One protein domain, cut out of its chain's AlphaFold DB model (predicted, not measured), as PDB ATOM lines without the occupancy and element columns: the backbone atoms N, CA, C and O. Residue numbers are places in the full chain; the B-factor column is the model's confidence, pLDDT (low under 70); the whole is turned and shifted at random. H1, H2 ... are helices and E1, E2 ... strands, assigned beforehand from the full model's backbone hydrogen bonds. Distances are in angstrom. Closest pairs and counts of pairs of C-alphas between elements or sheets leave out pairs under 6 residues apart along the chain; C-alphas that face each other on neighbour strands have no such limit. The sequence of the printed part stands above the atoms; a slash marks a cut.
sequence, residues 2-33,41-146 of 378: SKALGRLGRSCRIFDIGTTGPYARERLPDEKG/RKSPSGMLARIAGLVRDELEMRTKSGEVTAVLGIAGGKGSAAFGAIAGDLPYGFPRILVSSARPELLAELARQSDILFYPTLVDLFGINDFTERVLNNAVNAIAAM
ATOM      1  N   SER A   2      31.782 -30.691 130.157       93.19
ATOM      2  CA  SER A   2      30.617 -30.750 129.233       93.19
ATOM      3  C   SER A   2      29.401 -31.512 129.801       93.19
ATOM      4  O   SER A   2      28.306 -30.966 129.874       93.19
ATOM      5  N   LYS A   3      29.597 -32.725 130.348       93.56
ATOM      6  CA  LYS A   3      28.517 -33.478 131.023       93.56
ATOM      7  C   LYS A   3      27.869 -32.709 132.188       93.56
ATOM      8  O   LYS A   3      26.665 -32.805 132.384       93.56
ATOM      9  N   ALA A   4      28.660 -31.967 132.965       94.62
ATOM     10  CA  ALA A   4      28.167 -31.194 134.105       94.62
ATOM     11  C   ALA A   4      27.375 -29.958 133.645       94.62
ATOM     12  O   ALA A   4      26.308 -29.695 134.184       94.62
ATOM     13  N   LEU A   5      27.822 -29.282 132.582       95.62
ATOM     14  CA  LEU A   5      27.053 -28.224 131.920       95.62
ATOM     15  C   LEU A   5      25.709 -28.741 131.384       95.62
ATOM     16  O   LEU A   5      24.686 -28.087 131.576       95.62
ATOM     17  N   GLY A   6      25.690 -29.945 130.804       95.19
ATOM     18  CA  GLY A   6      24.457 -30.600 130.361       95.19
ATOM     19  C   GLY A   6      23.446 -30.810 131.493       95.19
ATOM     20  O   GLY A   6      22.264 -30.527 131.318       95.19
ATOM     21  N   ARG A   7      23.904 -31.217 132.688       96.50
ATOM     22  CA  ARG A   7      23.045 -31.339 133.886       96.50
ATOM     23  C   ARG A   7      22.471 -29.997 134.354       96.50
ATOM     24  O   ARG A   7      21.415 -29.982 134.971       96.50
ATOM     25  N   LEU A   8      23.144 -28.891 134.042       96.06
ATOM     26  CA  LEU A   8      22.694 -27.522 134.321       96.06
ATOM     27  C   LEU A   8      21.856 -26.925 133.172       96.06
ATOM     28  O   LEU A   8      21.628 -25.716 133.138       96.06
ATOM     29  N   GLY A   9      21.425 -27.747 132.209       94.50
ATOM     30  CA  GLY A   9      20.580 -27.316 131.094       94.50
ATOM     31  C   GLY A   9      21.315 -26.523 130.009       94.50
ATOM     32  O   GLY A   9      20.681 -25.790 129.253       94.50
ATOM     33  N   ARG A  10      22.646 -26.634 129.920       93.00
ATOM     34  CA  ARG A  10      23.442 -25.990 128.865       93.00
ATOM     35  C   ARG A  10      23.846 -26.999 127.794       93.00
ATOM     36  O   ARG A  10      24.507 -27.994 128.090       93.00
ATOM     37  N   SER A  11      23.505 -26.717 126.538       93.38
ATOM     38  CA  SER A  11      24.075 -27.425 125.390       93.38
ATOM     39  C   SER A  11      25.550 -27.051 125.227       93.38
ATOM     40  O   SER A  11      25.963 -25.932 125.529       93.38
ATOM     41  N   CYS A  12      26.371 -28.009 124.797       92.88
ATOM     42  CA  CYS A  12      27.813 -27.824 124.669       92.88
ATOM     43  C   CYS A  12      28.290 -28.300 123.304       92.88
ATOM     44  O   CYS A  12      27.967 -29.410 122.883       92.88
ATOM     45  N   ARG A  13      29.141 -27.492 122.674       91.19
ATOM     46  CA  ARG A  13      29.963 -27.898 121.537       91.19
ATOM     47  C   ARG A  13      31.408 -28.001 122.005       91.19
ATOM     48  O   ARG A  13      31.884 -27.121 122.715       91.19
ATOM     49  N   ILE A  14      32.079 -29.096 121.663       91.44
ATOM     50  CA  ILE A  14      33.457 -29.348 122.093       91.44
ATOM     51  C   ILE A  14      34.386 -29.058 120.919       91.44
ATOM     52  O   ILE A  14      34.234 -29.649 119.854       91.44
ATOM     53  N   PHE A  15      35.353 -28.176 121.150       88.62
ATOM     54  CA  PHE A  15      36.480 -27.950 120.255       88.62
ATOM     55  C   PHE A  15      37.706 -28.642 120.847       88.62
ATOM     56  O   PHE A  15      38.221 -28.214 121.880       88.62
ATOM     57  N   ASP A  16      38.144 -29.735 120.223       88.50
ATOM     58  CA  ASP A  16      39.405 -30.387 120.579       88.50
ATOM     59  C   ASP A  16      40.552 -29.681 119.855       88.50
ATOM     60  O   ASP A  16      40.689 -29.778 118.638       88.50
ATOM     61  N   ILE A  17      41.371 -28.952 120.612       87.31
ATOM     62  CA  ILE A  17      42.529 -28.230 120.071       87.31
ATOM     63  C   ILE A  17      43.827 -29.049 120.124       87.31
ATOM     64  O   ILE A  17      44.913 -28.513 119.894       87.31
ATOM     65  N   GLY A  18      43.742 -30.338 120.459       85.94
ATOM     66  CA  GLY A  18      44.881 -31.240 120.515       85.94
ATOM     67  C   GLY A  18      45.528 -31.433 119.145       85.94
ATOM     68  O   GLY A  18      44.876 -31.800 118.172       85.94
ATOM     69  N   THR A  19      46.848 -31.267 119.071       82.69
ATOM     70  CA  THR A  19      47.625 -31.382 117.821       82.69
ATOM     71  C   THR A  19      47.769 -32.818 117.303       82.69
ATOM     72  O   THR A  19      48.329 -33.043 116.240       82.69
ATOM     73  N   THR A  20      47.303 -33.812 118.057       78.44
ATOM     74  CA  THR A  20      47.338 -35.240 117.689       78.44
ATOM     75  C   THR A  20      45.938 -35.863 117.617       78.44
ATOM     76  O   THR A  20      45.789 -37.048 117.284       78.44
ATOM     77  N   GLY A  21      44.907 -35.071 117.927       68.81
ATOM     78  CA  GLY A  21      43.516 -35.501 118.015       68.81
ATOM     79  C   GLY A  21      42.810 -35.590 116.656       68.81
ATOM     80  O   GLY A  21      43.369 -35.184 115.632       68.81
ATOM     81  N   PRO A  22      41.574 -36.119 116.627       66.62
ATOM     82  CA  PRO A  22      40.767 -36.246 115.410       66.62
ATOM     83  C   PRO A  22      40.547 -34.903 114.706       66.62
ATOM     84  O   PRO A  22      40.697 -34.816 113.493       66.62
ATOM     85  N   TYR A  23      40.308 -33.833 115.473       68.69
ATOM     86  CA  TYR A  23      40.088 -32.488 114.935       68.69
ATOM     87  C   TYR A  23      41.287 -31.976 114.121       68.69
ATOM     88  O   TYR A  23      41.113 -31.440 113.027       68.69
ATOM     89  N   ALA A  24      42.512 -32.195 114.615       65.06
ATOM     90  CA  ALA A  24      43.727 -31.858 113.879       65.06
ATOM     91  C   ALA A  24      43.855 -32.683 112.588       65.06
ATOM     92  O   ALA A  24      44.193 -32.128 111.552       65.06
ATOM     93  N   ARG A  25      43.538 -33.983 112.623       65.06
ATOM     94  CA  ARG A  25      43.649 -34.866 111.446       65.06
ATOM     95  C   ARG A  25      42.612 -34.568 110.364       65.06
ATOM     96  O   ARG A  25      42.914 -34.705 109.186       65.06
ATOM     97  N   GLU A  26      41.402 -34.180 110.757       65.38
ATOM     98  CA  GLU A  26      40.297 -33.907 109.832       65.38
ATOM     99  C   GLU A  26      40.394 -32.519 109.191       65.38
ATOM    100  O   GLU A  26      40.048 -32.358 108.023       65.38
ATOM    101  N   ARG A  27      40.858 -31.509 109.941       65.62
ATOM    102  CA  ARG A  27      40.864 -30.107 109.486       65.62
ATOM    103  C   ARG A  27      42.232 -29.558 109.098       65.62
ATOM    104  O   ARG A  27      42.300 -28.486 108.502       65.62
ATOM    105  N   LEU A  28      43.313 -30.268 109.406       61.41
ATOM    106  CA  LEU A  28      44.654 -29.982 108.900       61.41
ATOM    107  C   LEU A  28      45.160 -31.207 108.127       61.41
ATOM    108  O   LEU A  28      46.041 -31.908 108.626       61.41
ATOM    109  N   PRO A  29      44.602 -31.508 106.937       52.66
ATOM    110  CA  PRO A  29      45.141 -32.581 106.117       52.66
ATOM    111  C   PRO A  29      46.621 -32.310 105.819       52.66
ATOM    112  O   PRO A  29      47.035 -31.159 105.648       52.66
ATOM    113  N   ASP A  30      47.421 -33.378 105.774       52.53
ATOM    114  CA  ASP A  30      48.823 -33.312 105.366       52.53
ATOM    115  C   ASP A  30      48.907 -32.740 103.941       52.53
ATOM    116  O   ASP A  30      48.713 -33.455 102.955       52.53
ATOM    117  N   GLU A  31      49.203 -31.446 103.807       47.78
ATOM    118  CA  GLU A  31      49.520 -30.840 102.513       47.78
ATOM    119  C   GLU A  31      50.864 -31.394 102.020       47.78
ATOM    120  O   GLU A  31      51.949 -30.893 102.331       47.78
ATOM    121  N   LYS A  32      50.802 -32.476 101.242       41.03
ATOM    122  CA  LYS A  32      51.931 -32.944 100.439       41.03
ATOM    123  C   LYS A  32      52.095 -32.026  99.214       41.03
ATOM    124  O   LYS A  32      51.427 -32.225  98.209       41.03
ATOM    125  N   GLY A  33      53.037 -31.080  99.302       38.28
ATOM    126  CA  GLY A  33      53.536 -30.226  98.199       38.28
ATOM    127  C   GLY A  33      52.802 -28.878  98.116       38.28
ATOM    128  O   GLY A  33      51.591 -28.847  98.200       38.28
ATOM    129  N   ARG A  41      56.539 -24.765 110.069       49.06
ATOM    130  CA  ARG A  41      55.343 -25.502 109.605       49.06
ATOM    131  C   ARG A  41      55.136 -26.893 110.230       49.06
ATOM    132  O   ARG A  41      54.026 -27.405 110.165       49.06
ATOM    133  N   LYS A  42      56.159 -27.488 110.858       57.88
ATOM    134  CA  LYS A  42      56.087 -28.823 111.498       57.88
ATOM    135  C   LYS A  42      56.181 -28.802 113.025       57.88
ATOM    136  O   LYS A  42      56.143 -29.854 113.656       57.88
ATOM    137  N   SER A  43      56.334 -27.626 113.634       75.06
ATOM    138  CA  SER A  43      56.432 -27.543 115.091       75.06
ATOM    139  C   SER A  43      55.051 -27.746 115.738       75.06
ATOM    140  O   SER A  43      54.061 -27.208 115.228       75.06
ATOM    141  N   PRO A  44      54.951 -28.452 116.881       75.38
ATOM    142  CA  PRO A  44      53.698 -28.560 117.632       75.38
ATOM    143  C   PRO A  44      53.058 -27.196 117.939       75.38
ATOM    144  O   PRO A  44      51.838 -27.063 117.935       75.38
ATOM    145  N   SER A  45      53.877 -26.161 118.145       79.75
ATOM    146  CA  SER A  45      53.420 -24.787 118.372       79.75
ATOM    147  C   SER A  45      52.770 -24.167 117.129       79.75
ATOM    148  O   SER A  45      51.711 -23.557 117.236       79.75
ATOM    149  N   GLY A  46      53.363 -24.354 115.944       81.50
ATOM    150  CA  GLY A  46      52.802 -23.859 114.682       81.50
ATOM    151  C   GLY A  46      51.487 -24.550 114.313       81.50
ATOM    152  O   GLY A  46      50.551 -23.898 113.853       81.50
ATOM    153  N   MET A  47      51.376 -25.854 114.580       84.25
ATOM    154  CA  MET A  47      50.124 -26.591 114.389       84.25
ATOM    155  C   MET A  47      49.027 -26.091 115.335       84.25
ATOM    156  O   MET A  47      47.916 -25.816 114.888       84.25
ATOM    157  N   LEU A  48      49.348 -25.900 116.619       87.38
ATOM    158  CA  LEU A  48      48.402 -25.371 117.599       87.38
ATOM    159  C   LEU A  48      47.906 -23.965 117.223       87.38
ATOM    160  O   LEU A  48      46.718 -23.691 117.356       87.38
ATOM    161  N   ALA A  49      48.780 -23.100 116.701       87.69
ATOM    162  CA  ALA A  49      48.391 -21.774 116.222       87.69
ATOM    163  C   ALA A  49      47.398 -21.838 115.046       87.69
ATOM    164  O   ALA A  49      46.420 -21.095 115.029       87.69
ATOM    165  N   ARG A  50      47.595 -22.764 114.095       87.81
ATOM    166  CA  ARG A  50      46.648 -22.984 112.983       87.81
ATOM    167  C   ARG A  50      45.293 -23.483 113.480       87.81
ATOM    168  O   ARG A  50      44.266 -22.955 113.071       87.81
ATOM    169  N   ILE A  51      45.294 -24.469 114.380       89.38
ATOM    170  CA  ILE A  51      44.071 -24.979 115.019       89.38
ATOM    171  C   ILE A  51      43.338 -23.840 115.734       89.38
ATOM    172  O   ILE A  51      42.133 -23.686 115.558       89.38
ATOM    173  N   ALA A  52      44.066 -23.022 116.499       91.56
ATOM    174  CA  ALA A  52      43.510 -21.870 117.195       91.56
ATOM    175  C   ALA A  52      42.879 -20.854 116.229       91.56
ATOM    176  O   ALA A  52      41.798 -20.355 116.518       91.56
ATOM    177  N   GLY A  53      43.502 -20.590 115.074       91.00
ATOM    178  CA  GLY A  53      42.916 -19.763 114.013       91.00
ATOM    179  C   GLY A  53      41.591 -20.327 113.494       91.00
ATOM    180  O   GLY A  53      40.572 -19.654 113.560       91.00
ATOM    181  N   LEU A  54      41.566 -21.605 113.101       90.50
ATOM    182  CA  LEU A  54      40.344 -22.253 112.600       90.50
ATOM    183  C   LEU A  54      39.205 -22.259 113.631       90.50
ATOM    184  O   LEU A  54      38.039 -22.079 113.281       90.50
ATOM    185  N   VAL A  55      39.528 -22.499 114.907       92.62
ATOM    186  CA  VAL A  55      38.532 -22.456 115.988       92.62
ATOM    187  C   VAL A  55      38.054 -21.028 116.234       92.62
ATOM    188  O   VAL A  55      36.865 -20.849 116.474       92.62
ATOM    189  N   ARG A  56      38.936 -20.020 116.155       94.31
ATOM    190  CA  ARG A  56      38.566 -18.600 116.272       94.31
ATOM    191  C   ARG A  56      37.531 -18.218 115.216       94.31
ATOM    192  O   ARG A  56      36.490 -17.682 115.579       94.31
ATOM    193  N   ASP A  57      37.773 -18.570 113.956       91.44
ATOM    194  CA  ASP A  57      36.879 -18.226 112.844       91.44
ATOM    195  C   ASP A  57      35.495 -18.880 113.007       91.44
ATOM    196  O   ASP A  57      34.451 -18.237 112.852       91.44
ATOM    197  N   GLU A  58      35.460 -20.165 113.386       92.31
ATOM    198  CA  GLU A  58      34.197 -20.859 113.660       92.31
ATOM    199  C   GLU A  58      33.476 -20.268 114.882       92.31
ATOM    200  O   GLU A  58      32.253 -20.098 114.871       92.31
ATOM    201  N   LEU A  59      34.221 -19.946 115.938       93.38
ATOM    202  CA  LEU A  59      33.683 -19.345 117.150       93.38
ATOM    203  C   LEU A  59      33.079 -17.965 116.870       93.38
ATOM    204  O   LEU A  59      31.993 -17.670 117.370       93.38
ATOM    205  N   GLU A  60      33.734 -17.140 116.055       91.06
ATOM    206  CA  GLU A  60      33.237 -15.824 115.659       91.06
ATOM    207  C   GLU A  60      31.907 -15.942 114.902       91.06
ATOM    208  O   GLU A  60      30.923 -15.284 115.258       91.06
ATOM    209  N   MET A  61      31.838 -16.839 113.913       91.69
ATOM    210  CA  MET A  61      30.620 -17.099 113.143       91.69
ATOM    211  C   MET A  61      29.451 -17.519 114.047       91.69
ATOM    212  O   MET A  61      28.341 -16.997 113.924       91.69
ATOM    213  N   ARG A  62      29.698 -18.438 114.987       91.31
ATOM    214  CA  ARG A  62      28.668 -18.953 115.905       91.31
ATOM    215  C   ARG A  62      28.277 -17.968 117.000       91.31
ATOM    216  O   ARG A  62      27.155 -18.010 117.501       91.31
ATOM    217  N   THR A  63      29.194 -17.090 117.385       90.44
ATOM    218  CA  THR A  63      28.897 -15.999 118.316       90.44
ATOM    219  C   THR A  63      27.970 -14.986 117.645       90.44
ATOM    220  O   THR A  63      26.972 -14.583 118.237       90.44
ATOM    221  N   LYS A  64      28.228 -14.648 116.373       87.19
ATOM    222  CA  LYS A  64      27.370 -13.762 115.568       87.19
ATOM    223  C   LYS A  64      25.960 -14.324 115.351       87.19
ATOM    224  O   LYS A  64      25.005 -13.556 115.365       87.19
ATOM    225  N   SER A  65      25.810 -15.642 115.191       89.12
ATOM    226  CA  SER A  65      24.490 -16.288 115.072       89.12
ATOM    227  C   SER A  65      23.757 -16.476 116.409       89.12
ATOM    228  O   SER A  65      22.597 -16.885 116.413       89.12
ATOM    229  N   GLY A  66      24.413 -16.203 117.542       88.38
ATOM    230  CA  GLY A  66      23.867 -16.432 118.883       88.38
ATOM    231  C   GLY A  66      23.863 -17.900 119.331       88.38
ATOM    232  O   GLY A  66      23.339 -18.205 120.402       88.38
ATOM    233  N   GLU A  67      24.451 -18.814 118.553       90.94
ATOM    234  CA  GLU A  67      24.551 -20.237 118.910       90.94
ATOM    235  C   GLU A  67      25.531 -20.461 120.072       90.94
ATOM    236  O   GLU A  67      25.311 -21.323 120.925       90.94
ATOM    237  N   VAL A  68      26.606 -19.670 120.129       92.69
ATOM    238  CA  VAL A  68      27.574 -19.689 121.230       92.69
ATOM    239  C   VAL A  68      27.398 -18.437 122.083       92.69
ATOM    240  O   VAL A  68      27.500 -17.315 121.599       92.69
ATOM    241  N   THR A  69      27.145 -18.640 123.378       92.88
ATOM    242  CA  THR A  69      26.872 -17.564 124.354       92.88
ATOM    243  C   THR A  69      27.893 -17.490 125.490       92.88
ATOM    244  O   THR A  69      27.799 -16.616 126.349       92.88
ATOM    245  N   ALA A  70      28.839 -18.430 125.518       95.44
ATOM    246  CA  ALA A  70      29.916 -18.508 126.490       95.44
ATOM    247  C   ALA A  70      31.022 -19.449 125.991       95.44
ATOM    248  O   ALA A  70      30.738 -20.408 125.269       95.44
ATOM    249  N   VAL A  71      32.262 -19.221 126.427       96.75
ATOM    250  CA  VAL A  71      33.409 -20.095 126.147       96.75
ATOM    251  C   VAL A  71      34.055 -20.550 127.454       96.75
ATOM    252  O   VAL A  71      34.353 -19.747 128.335       96.75
ATOM    253  N   LEU A  72      34.290 -21.856 127.579       97.56
ATOM    254  CA  LEU A  72      34.966 -22.461 128.724       97.56
ATOM    255  C   LEU A  72      36.144 -23.302 128.236       97.56
ATOM    256  O   LEU A  72      35.952 -24.275 127.508       97.56
ATOM    257  N   GLY A  73      37.348 -22.929 128.655       96.12
ATOM    258  CA  GLY A  73      38.586 -23.632 128.348       96.12
ATOM    259  C   GLY A  73      39.155 -24.366 129.555       96.12
ATOM    260  O   GLY A  73      38.985 -23.942 130.699       96.12
ATOM    261  N   ILE A  74      39.880 -25.448 129.281       95.00
ATOM    262  CA  ILE A  74      40.736 -26.139 130.244       95.00
ATOM    263  C   ILE A  74      42.082 -26.423 129.579       95.00
ATOM    264  O   ILE A  74      42.121 -27.052 128.521       95.00
ATOM    265  N   ALA A  75      43.181 -25.924 130.149       94.19
ATOM    266  CA  ALA A  75      44.493 -26.059 129.519       94.19
ATOM    267  C   ALA A  75      45.687 -25.849 130.465       94.19
ATOM    268  O   ALA A  75      45.644 -25.027 131.375       94.19
ATOM    269  N   GLY A  76      46.805 -26.521 130.179       93.25
ATOM    270  CA  GLY A  76      48.130 -26.106 130.661       93.25
ATOM    271  C   GLY A  76      48.715 -24.966 129.811       93.25
ATOM    272  O   GLY A  76      48.058 -24.454 128.909       93.25
ATOM    273  N   GLY A  77      49.988 -24.610 130.019       92.19
ATOM    274  CA  GLY A  77      50.622 -23.426 129.406       92.19
ATOM    275  C   GLY A  77      50.376 -23.213 127.901       92.19
ATOM    276  O   GLY A  77      49.885 -22.160 127.503       92.19
ATOM    277  N   LYS A  78      50.669 -24.209 127.048       92.25
ATOM    278  CA  LYS A  78      50.510 -24.058 125.584       92.25
ATOM    279  C   LYS A  78      49.049 -23.867 125.171       92.25
ATOM    280  O   LYS A  78      48.751 -23.029 124.326       92.25
ATOM    281  N   GLY A  79      48.144 -24.636 125.774       93.81
ATOM    282  CA  GLY A  79      46.717 -24.538 125.481       93.81
ATOM    283  C   GLY A  79      46.109 -23.235 126.005       93.81
ATOM    284  O   GLY A  79      45.203 -22.710 125.376       93.81
ATOM    285  N   SER A  80      46.642 -22.663 127.088       95.25
ATOM    286  CA  SER A  80      46.223 -21.351 127.599       95.25
ATOM    287  C   SER A  80      46.587 -20.223 126.644       95.25
ATOM    288  O   SER A  80      45.752 -19.367 126.370       95.25
ATOM    289  N   ALA A  81      47.791 -20.259 126.067       94.06
ATOM    290  CA  ALA A  81      48.163 -19.327 125.002       94.06
ATOM    291  C   ALA A  81      47.232 -19.472 123.779       94.06
ATOM    292  O   ALA A  81      46.760 -18.475 123.235       94.06
ATOM    293  N   ALA A  82      46.897 -20.709 123.392       94.75
ATOM    294  CA  ALA A  82      45.935 -20.965 122.319       94.75
ATOM    295  C   ALA A  82      44.519 -20.477 122.662       94.75
ATOM    296  O   ALA A  82      43.843 -19.929 121.799       94.75
ATOM    297  N   PHE A  83      44.076 -20.623 123.912       95.94
ATOM    298  CA  PHE A  83      42.794 -20.099 124.377       95.94
ATOM    299  C   PHE A  83      42.739 -18.576 124.265       95.94
ATOM    300  O   PHE A  83      41.751 -18.043 123.769       95.94
ATOM    301  N   GLY A  84      43.811 -17.888 124.670       94.69
ATOM    302  CA  GLY A  84      43.954 -16.445 124.483       94.69
ATOM    303  C   GLY A  84      43.804 -16.036 123.022       94.69
ATOM    304  O   GLY A  84      43.028 -15.141 122.709       94.69
ATOM    305  N   ALA A  85      44.462 -16.763 122.117       93.31
ATOM    306  CA  ALA A  85      44.307 -16.552 120.684       93.31
ATOM    307  C   ALA A  85      42.859 -16.805 120.214       93.31
ATOM    308  O   ALA A  85      42.307 -15.996 119.487       93.31
ATOM    309  N   ILE A  86      42.209 -17.890 120.635       94.94
ATOM    310  CA  ILE A  86      40.850 -18.244 120.184       94.94
ATOM    311  C   ILE A  86      39.793 -17.254 120.687       94.94
ATOM    312  O   ILE A  86      38.905 -16.862 119.937       94.94
ATOM    313  N   ALA A  87      39.846 -16.905 121.972       94.25
ATOM    314  CA  ALA A  87      38.759 -16.222 122.667       94.25
ATOM    315  C   ALA A  87      39.073 -14.760 123.017       94.25
ATOM    316  O   ALA A  87      38.196 -14.066 123.530       94.25
ATOM    317  N   GLY A  88      40.293 -14.273 122.775       89.50
ATOM    318  CA  GLY A  88      40.722 -12.919 123.149       89.50
ATOM    319  C   GLY A  88      39.984 -11.801 122.407       89.50
ATOM    320  O   GLY A  88      39.787 -10.717 122.963       89.50
ATOM    321  N   ASP A  89      39.502 -12.081 121.197       86.81
ATOM    322  CA  ASP A  89      38.822 -11.100 120.339       86.81
ATOM    323  C   ASP A  89      37.298 -11.100 120.492       86.81
ATOM    324  O   ASP A  89      36.613 -10.299 119.859       86.81
ATOM    325  N   LEU A  90      36.743 -11.966 121.350       90.19
ATOM    326  CA  LEU A  90      35.308 -11.936 121.627       90.19
ATOM    327  C   LEU A  90      34.901 -10.577 122.233       90.19
ATOM    328  O   LEU A  90      35.709  -9.972 122.955       90.19
ATOM    329  N   PRO A  91      33.650 -10.123 122.008       87.75
ATOM    330  CA  PRO A  91      33.164  -8.828 122.487       87.75
ATOM    331  C   PRO A  91      33.360  -8.639 123.989       87.75
ATOM    332  O   PRO A  91      33.195  -9.587 124.750       87.75
ATOM    333  N   TYR A  92      33.677  -7.427 124.439       86.88
ATOM    334  CA  TYR A  92      33.803  -7.148 125.871       86.88
ATOM    335  C   TYR A  92      32.528  -7.555 126.638       86.88
ATOM    336  O   TYR A  92      31.409  -7.393 126.150       86.88
ATOM    337  N   GLY A  93      32.690  -8.152 127.817       89.12
ATOM    338  CA  GLY A  93      31.605  -8.731 128.608       89.12
ATOM    339  C   GLY A  93      31.150 -10.118 128.141       89.12
ATOM    340  O   GLY A  93      30.305 -10.733 128.800       89.12
ATOM    341  N   PHE A  94      31.677 -10.644 127.028       93.38
ATOM    342  CA  PHE A  94      31.361 -11.999 126.584       93.38
ATOM    343  C   PHE A  94      31.923 -13.042 127.569       93.38
ATOM    344  O   PHE A  94      33.144 -13.083 127.770       93.38
ATOM    345  N   PRO A  95      31.080 -13.926 128.149       95.81
ATOM    346  CA  PRO A  95      31.496 -14.903 129.144       95.81
ATOM    347  C   PRO A  95      32.592 -15.827 128.619       95.81
ATOM    348  O   PRO A  95      32.353 -16.682 127.761       95.81
ATOM    349  N   ARG A  96      33.796 -15.680 129.169       96.12
ATOM    350  CA  ARG A  96      34.938 -16.526 128.838       96.12
ATOM    351  C   ARG A  96      35.706 -16.892 130.103       96.12
ATOM    352  O   ARG A  96      36.153 -16.024 130.851       96.12
ATOM    353  N   ILE A  97      35.826 -18.192 130.356       97.81
ATOM    354  CA  ILE A  97      36.538 -18.727 131.517       97.81
ATOM    355  C   ILE A  97      37.642 -19.667 131.052       97.81
ATOM    356  O   ILE A  97      37.398 -20.550 130.228       97.81
ATOM    357  N   LEU A  98      38.830 -19.522 131.635       97.75
ATOM    358  CA  LEU A  98      39.941 -20.447 131.448       97.75
ATOM    359  C   LEU A  98      40.327 -21.110 132.774       97.75
ATOM    360  O   LEU A  98      40.801 -20.454 133.699       97.75
ATOM    361  N   VAL A  99      40.170 -22.431 132.845       97.44
ATOM    362  CA  VAL A  99      40.717 -23.262 133.924       97.44
ATOM    363  C   VAL A  99      42.137 -23.682 133.545       97.44
ATOM    364  O   VAL A  99      42.321 -24.294 132.491       97.44
ATOM    365  N   SER A 100      43.157 -23.356 134.348       96.12
ATOM    366  CA  SER A 100      44.542 -23.549 133.897       96.12
ATOM    367  C   SER A 100      45.601 -23.824 134.961       96.12
ATOM    368  O   SER A 100      45.582 -23.217 136.026       96.12
ATOM    369  N   SER A 101      46.580 -24.671 134.608       94.81
ATOM    370  CA  SER A 101      47.849 -24.863 135.334       94.81
ATOM    371  C   SER A 101      49.002 -24.002 134.789       94.81
ATOM    372  O   SER A 101      50.162 -24.201 135.147       94.81
ATOM    373  N   ALA A 102      48.721 -23.061 133.880       95.00
ATOM    374  CA  ALA A 102      49.736 -22.183 133.310       95.00
ATOM    375  C   ALA A 102      50.419 -21.316 134.378       95.00
ATOM    376  O   ALA A 102      49.826 -20.963 135.398       95.00
ATOM    377  N   ARG A 103      51.665 -20.923 134.094       93.88
ATOM    378  CA  ARG A 103      52.422 -20.029 134.974       93.88
ATOM    379  C   ARG A 103      51.709 -18.676 135.122       93.88
ATOM    380  O   ARG A 103      51.171 -18.186 134.122       93.88
ATOM    381  N   PRO A 104      51.747 -18.045 136.310       91.62
ATOM    382  CA  PRO A 104      51.073 -16.772 136.565       91.62
ATOM    383  C   PRO A 104      51.406 -15.670 135.557       91.62
ATOM    384  O   PRO A 104      50.515 -14.918 135.174       91.62
ATOM    385  N   GLU A 105      52.644 -15.607 135.060       92.44
ATOM    386  CA  GLU A 105      53.054 -14.568 134.104       92.44
ATOM    387  C   GLU A 105      52.297 -14.673 132.774       92.44
ATOM    388  O   GLU A 105      51.936 -13.656 132.187       92.44
ATOM    389  N   LEU A 106      52.009 -15.898 132.312       93.25
ATOM    390  CA  LEU A 106      51.208 -16.098 131.103       93.25
ATOM    391  C   LEU A 106      49.751 -15.693 131.341       93.25
ATOM    392  O   LEU A 106      49.142 -15.080 130.473       93.25
ATOM    393  N   LEU A 107      49.188 -16.014 132.507       93.38
ATOM    394  CA  LEU A 107      47.820 -15.606 132.841       93.38
ATOM    395  C   LEU A 107      47.706 -14.079 132.938       93.38
ATOM    396  O   LEU A 107      46.744 -13.513 132.428       93.38
ATOM    397  N   ALA A 108      48.710 -13.417 133.517       90.81
ATOM    398  CA  ALA A 108      48.795 -11.962 133.553       90.81
ATOM    399  C   ALA A 108      48.874 -11.359 132.143       90.81
ATOM    400  O   ALA A 108      48.200 -10.372 131.870       90.81
ATOM    401  N   GLU A 109      49.638 -11.968 131.228       89.81
ATOM    402  CA  GLU A 109      49.688 -11.531 129.828       89.81
ATOM    403  C   GLU A 109      48.327 -11.660 129.133       89.81
ATOM    404  O   GLU A 109      47.868 -10.725 128.484       89.81
ATOM    405  N   LEU A 110      47.623 -12.776 129.332       91.25
ATOM    406  CA  LEU A 110      46.279 -12.961 128.775       91.25
ATOM    407  C   LEU A 110      45.261 -11.969 129.362       91.25
ATOM    408  O   LEU A 110      44.407 -11.458 128.634       91.25
ATOM    409  N   ALA A 111      45.375 -11.658 130.656       89.12
ATOM    410  CA  ALA A 111      44.523 -10.686 131.339       89.12
ATOM    411  C   ALA A 111      44.700  -9.249 130.814       89.12
ATOM    412  O   ALA A 111      43.790  -8.436 130.941       89.12
ATOM    413  N   ARG A 112      45.843  -8.924 130.189       82.56
ATOM    414  CA  ARG A 112      46.065  -7.609 129.555       82.56
ATOM    415  C   ARG A 112      45.282  -7.428 128.258       82.56
ATOM    416  O   ARG A 112      45.128  -6.302 127.799       82.56
ATOM    417  N   GLN A 113      44.833  -8.518 127.639       78.69
ATOM    418  CA  GLN A 113      44.283  -8.494 126.283       78.69
ATOM    419  C   GLN A 113      42.750  -8.541 126.254       78.69
ATOM    420  O   GLN A 113      42.135  -8.107 125.276       78.69
ATOM    421  N   SER A 114      42.122  -9.099 127.291       84.44
ATOM    422  CA  SER A 114      40.667  -9.276 127.367       84.44
ATOM    423  C   SER A 114      40.198  -9.581 128.791       84.44
ATOM    424  O   SER A 114      40.994  -9.886 129.675       84.44
ATOM    425  N   ASP A 115      38.887  -9.550 128.995       90.06
ATOM    426  CA  ASP A 115      38.177  -9.790 130.252       90.06
ATOM    427  C   ASP A 115      38.020 -11.288 130.594       90.06
ATOM    428  O   ASP A 115      36.964 -11.743 131.034       90.06
ATOM    429  N   ILE A 116      39.077 -12.085 130.390       94.25
ATOM    430  CA  ILE A 116      39.070 -13.518 130.728       94.25
ATOM    431  C   ILE A 116      39.050 -13.704 132.244       94.25
ATOM    432  O   ILE A 116      39.900 -13.176 132.962       94.25
ATOM    433  N   LEU A 117      38.133 -14.545 132.726       95.81
ATOM    434  CA  LEU A 117      38.146 -15.006 134.109       95.81
ATOM    435  C   LEU A 117      38.943 -16.310 134.228       95.81
ATOM    436  O   LEU A 117      38.689 -17.292 133.526       95.81
ATOM    437  N   PHE A 118      39.914 -16.327 135.136       96.06
ATOM    438  CA  PHE A 118      40.818 -17.458 135.318       96.06
ATOM    439  C   PHE A 118      40.459 -18.267 136.563       96.06
ATOM    440  O   PHE A 118      40.236 -17.712 137.637       96.06
ATOM    441  N   TYR A 119      40.484 -19.590 136.426       95.56
ATOM    442  CA  TYR A 119      40.506 -20.533 137.541       95.56
ATOM    443  C   TYR A 119      41.848 -21.276 137.536       95.56
ATOM    444  O   TYR A 119      41.994 -22.271 136.817       95.56
ATOM    445  N   PRO A 120      42.845 -20.815 138.310       93.12
ATOM    446  CA  PRO A 120      44.099 -21.538 138.458       93.12
ATOM    447  C   PRO A 120      43.842 -22.905 139.094       93.12
ATOM    448  O   PRO A 120      43.197 -22.996 140.137       93.12
ATOM    449  N   THR A 121      44.344 -23.979 138.490       91.75
ATOM    450  CA  THR A 121      44.196 -25.328 139.056       91.75
ATOM    451  C   THR A 121      45.151 -25.583 140.215       91.75
ATOM    452  O   THR A 121      44.931 -26.530 140.964       91.75
ATOM    453  N   LEU A 122      46.199 -24.759 140.360       87.12
ATOM    454  CA  LEU A 122      47.306 -24.862 141.331       87.12
ATOM    455  C   LEU A 122      48.171 -26.130 141.205       87.12
ATOM    456  O   LEU A 122      49.306 -26.151 141.668       87.12
ATOM    457  N   VAL A 123      47.649 -27.162 140.550       89.31
ATOM    458  CA  VAL A 123      48.303 -28.429 140.228       89.31
ATOM    459  C   VAL A 123      48.079 -28.764 138.757       89.31
ATOM    460  O   VAL A 123      47.143 -28.256 138.131       89.31
ATOM    461  N   ASP A 124      48.907 -29.641 138.199       88.44
ATOM    462  CA  ASP A 124      48.694 -30.137 136.842       88.44
ATOM    463  C   ASP A 124      47.486 -31.077 136.737       88.44
ATOM    464  O   ASP A 124      47.086 -31.761 137.682       88.44
ATOM    465  N   LEU A 125      46.902 -31.115 135.540       84.25
ATOM    466  CA  LEU A 125      45.699 -31.882 135.231       84.25
ATOM    467  C   LEU A 125      46.053 -33.240 134.611       84.25
ATOM    468  O   LEU A 125      45.890 -33.452 133.409       84.25
ATOM    469  N   PHE A 126      46.497 -34.181 135.443       85.19
ATOM    470  CA  PHE A 126      46.647 -35.597 135.073       85.19
ATOM    471  C   PHE A 126      45.402 -36.391 135.477       85.19
ATOM    472  O   PHE A 126      45.422 -37.223 136.382       85.19
ATOM    473  N   GLY A 127      44.288 -36.097 134.807       83.00
ATOM    474  CA  GLY A 127      42.978 -36.653 135.144       83.00
ATOM    475  C   GLY A 127      42.210 -35.819 136.172       83.00
ATOM    476  O   GLY A 127      42.571 -34.685 136.492       83.00
ATOM    477  N   ILE A 128      41.092 -36.373 136.641       86.56
ATOM    478  CA  ILE A 128      40.174 -35.724 137.583       86.56
ATOM    479  C   ILE A 128      40.261 -36.473 138.912       86.56
ATOM    480  O   ILE A 128      40.121 -37.693 138.935       86.56
ATOM    481  N   ASN A 129      40.498 -35.740 139.997       88.75
ATOM    482  CA  ASN A 129      40.483 -36.246 141.368       88.75
ATOM    483  C   ASN A 129      39.676 -35.293 142.261       88.75
ATOM    484  O   ASN A 129      39.331 -34.191 141.833       88.75
ATOM    485  N   ASP A 130      39.426 -35.678 143.512       89.06
ATOM    486  CA  ASP A 130      38.625 -34.896 144.466       89.06
ATOM    487  C   ASP A 130      39.134 -33.464 144.690       89.06
ATOM    488  O   ASP A 130      38.379 -32.589 145.120       89.06
ATOM    489  N   PHE A 131      40.420 -33.206 144.438       90.56
ATOM    490  CA  PHE A 131      41.004 -31.874 144.531       90.56
ATOM    491  C   PHE A 131      40.695 -31.047 143.277       90.56
ATOM    492  O   PHE A 131      40.138 -29.952 143.381       90.56
ATOM    493  N   THR A 132      40.997 -31.572 142.085       90.88
ATOM    494  CA  THR A 132      40.787 -30.859 140.812       90.88
ATOM    495  C   THR A 132      39.310 -30.764 140.429       90.88
ATOM    496  O   THR A 132      38.898 -29.799 139.787       90.88
ATOM    497  N   GLU A 133      38.468 -31.694 140.878       93.00
ATOM    498  CA  GLU A 133      37.025 -31.655 140.644       93.00
ATOM    499  C   GLU A 133      36.373 -30.397 141.239       93.00
ATOM    500  O   GLU A 133      35.483 -29.814 140.619       93.00
ATOM    501  N   ARG A 134      36.865 -29.904 142.384       92.75
ATOM    502  CA  ARG A 134      36.343 -28.692 143.042       92.75
ATOM    503  C   ARG A 134      36.437 -27.470 142.131       92.75
ATOM    504  O   ARG A 134      35.445 -26.773 141.922       92.75
ATOM    505  N   VAL A 135      37.617 -27.228 141.550       94.19
ATOM    506  CA  VAL A 135      37.837 -26.073 140.666       94.19
ATOM    507  C   VAL A 135      37.080 -26.224 139.344       94.19
ATOM    508  O   VAL A 135      36.503 -25.257 138.846       94.19
ATOM    509  N   LEU A 136      36.991 -27.447 138.810       95.44
ATOM    510  CA  LEU A 136      36.227 -27.728 137.594       95.44
ATOM    511  C   LEU A 136      34.726 -27.490 137.794       95.44
ATOM    512  O   LEU A 136      34.080 -26.920 136.912       95.44
ATOM    513  N   ASN A 137      34.176 -27.888 138.943       95.62
ATOM    514  CA  ASN A 137      32.775 -27.657 139.284       95.62
ATOM    515  C   ASN A 137      32.479 -26.166 139.476       95.62
ATOM    516  O   ASN A 137      31.483 -25.681 138.943       95.62
ATOM    517  N   ASN A 138      33.362 -25.414 140.140       96.00
ATOM    518  CA  ASN A 138      33.214 -23.961 140.274       96.00
ATOM    519  C   ASN A 138      33.194 -23.259 138.911       96.00
ATOM    520  O   ASN A 138      32.299 -22.458 138.648       96.00
ATOM    521  N   ALA A 139      34.122 -23.605 138.015       97.19
ATOM    522  CA  ALA A 139      34.170 -23.034 136.672       97.19
ATOM    523  C   ALA A 139      32.910 -23.354 135.852       97.19
ATOM    524  O   ALA A 139      32.361 -22.474 135.186       97.19
ATOM    525  N   VAL A 140      32.419 -24.598 135.931       97.75
ATOM    526  CA  VAL A 140      31.173 -25.028 135.281       97.75
ATOM    527  C   VAL A 140      29.966 -24.264 135.828       97.75
ATOM    528  O   VAL A 140      29.178 -23.744 135.042       97.75
ATOM    529  N   ASN A 141      29.829 -24.162 137.151       97.44
ATOM    530  CA  ASN A 141      28.717 -23.450 137.779       97.44
ATOM    531  C   ASN A 141      28.746 -21.955 137.432       97.44
ATOM    532  O   ASN A 141      27.714 -21.388 137.071       97.44
ATOM    533  N   ALA A 142      29.929 -21.333 137.465       97.50
ATOM    534  CA  ALA A 142      30.109 -19.927 137.126       97.50
ATOM    535  C   ALA A 142      29.706 -19.635 135.672       97.50
ATOM    536  O   ALA A 142      28.835 -18.798 135.435       97.50
ATOM    537  N   ILE A 143      30.265 -20.360 134.693       97.19
ATOM    538  CA  ILE A 143      29.935 -20.112 133.280       97.19
ATOM    539  C   ILE A 143      28.470 -20.462 132.968       97.19
ATOM    540  O   ILE A 143      27.827 -19.785 132.168       97.19
ATOM    541  N   ALA A 144      27.903 -21.483 133.624       96.50
ATOM    542  CA  ALA A 144      26.496 -21.843 133.457       96.50
ATOM    543  C   ALA A 144      25.553 -20.742 133.964       96.50
ATOM    544  O   ALA A 144      24.464 -20.570 133.401       96.50
ATOM    545  N   ALA A 145      25.959 -19.979 134.981       95.56
ATOM    546  CA  ALA A 145      25.211 -18.844 135.516       95.56
ATOM    547  C   ALA A 145      25.361 -17.572 134.664       95.56
ATOM    548  O   ALA A 145      24.400 -16.815 134.525       95.56
ATOM    549  N   MET A 146      26.511 -17.363 134.020       95.12
ATOM    550  CA  MET A 146      26.743 -16.191 133.173       95.12
ATOM    551  C   MET A 146      25.765 -16.120 131.991       95.12
ATOM    552  O   MET A 146      25.390 -17.128 131.379       95.12
TER     553      MET A 146
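AT A GLANCE: This is residues 2 to 33 and 41 to 146 of the 378 residues of the protein "UPF0261 domain-containing protein" of Paraburkholderia phymatum (strain DSM 17167 / CIP 108236 / LMG 21445 / STM815) (UniProt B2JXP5). A small three-stranded parallel sheet is sandwiched between helices, with H4 and H5 side by side over one face and H6 over the other. The long helix H3 packs on H4, away from the sheet; H1 packs on H6, and a long link leads from H1 to H2, near H3. The printed part has 138 residues with six named helices and three named strands, in the order H1 H2 H3 E1 H4 E2 H5 E3 H6; the sheet's order is E1 E2 E3, and the class is mostly helix. The whole is compact, with a radius of gyration of the C-alphas of 15.1 A and spans of 48 by 35 by 30 A.

IN THESE COORDINATES: Find C-alpha 71 at (33.409, -20.095, 126.147); from there E1, residues 71 to 75, runs 13.0 A. E2 is residues 96 to 100 and E3 residues 117 to 120. Between the strands come H4, residues 77 to 87, 15.4 A long, and H5, residues 104 to 111. H6, residues 132 to 145, runs 20.4 A to C-alpha 145 at (25.211, -18.844, 135.516). Look earlier for H1, residues 2 to 7, and H2, residues 22 to 27. H3, residues 44 to 64, begins at C-alpha 44 (53.698, -28.560, 117.632) and runs 30.3 A.

HOW THE PARTS SIT: Start at inner strand E2. It is parallel to E1, with N 73 and O 97 2.9 A apart, and to E3, with N 98 and O 117 2.9 A apart, both within hydrogen-bond range. E1, H4, E2 and E2, H5, E3 are strand-helix-strand units, parallel neighbour strands with a helix between, each with a right-handed crossover. H4 lies over E1 at a height over the sheet of 8.5 A. H5, on the same face, lies over E3 and, only just, with 3 C-alphas, over E2. H6 lies over E2 on the opposite face, at a height of 9.4 A, giving three layers, helices on both faces of a sheet. H4 and H5 touch at Gly 84 and Leu 110, whose C-alphas are closest at 6.0 A. Outward, H3 touches H4 at a shallow tilt of 30 degrees, the same way; the closest C-alphas, of Arg 56 and Ile 86, are 4.5 A apart. H2 is close to H3 but not clearly touching, its closest C-alphas, of Ala 24 and Ile 51, being 7.0 A apart. H1 touches H6 at a steep tilt of 60 degrees; the C-alphas of Leu 5 and Val 140 are closest, 6.2 A apart. In H1 to H6 every O i to N i+4 pair is within hydrogen-bond range.

THE WHOLE: The C-alphas farthest apart, of Gly 33 and Asp 130, are 48.8 A apart. Residues 34 to 40 are not printed, and C-alphas 33 and 41 are 12.5 A apart across this cut. The links H1 to H2 and E3 to H6 are long. Mean pLDDT of the printed part is 87.8; residues 21 to 33 and 41 to 42 are under 70.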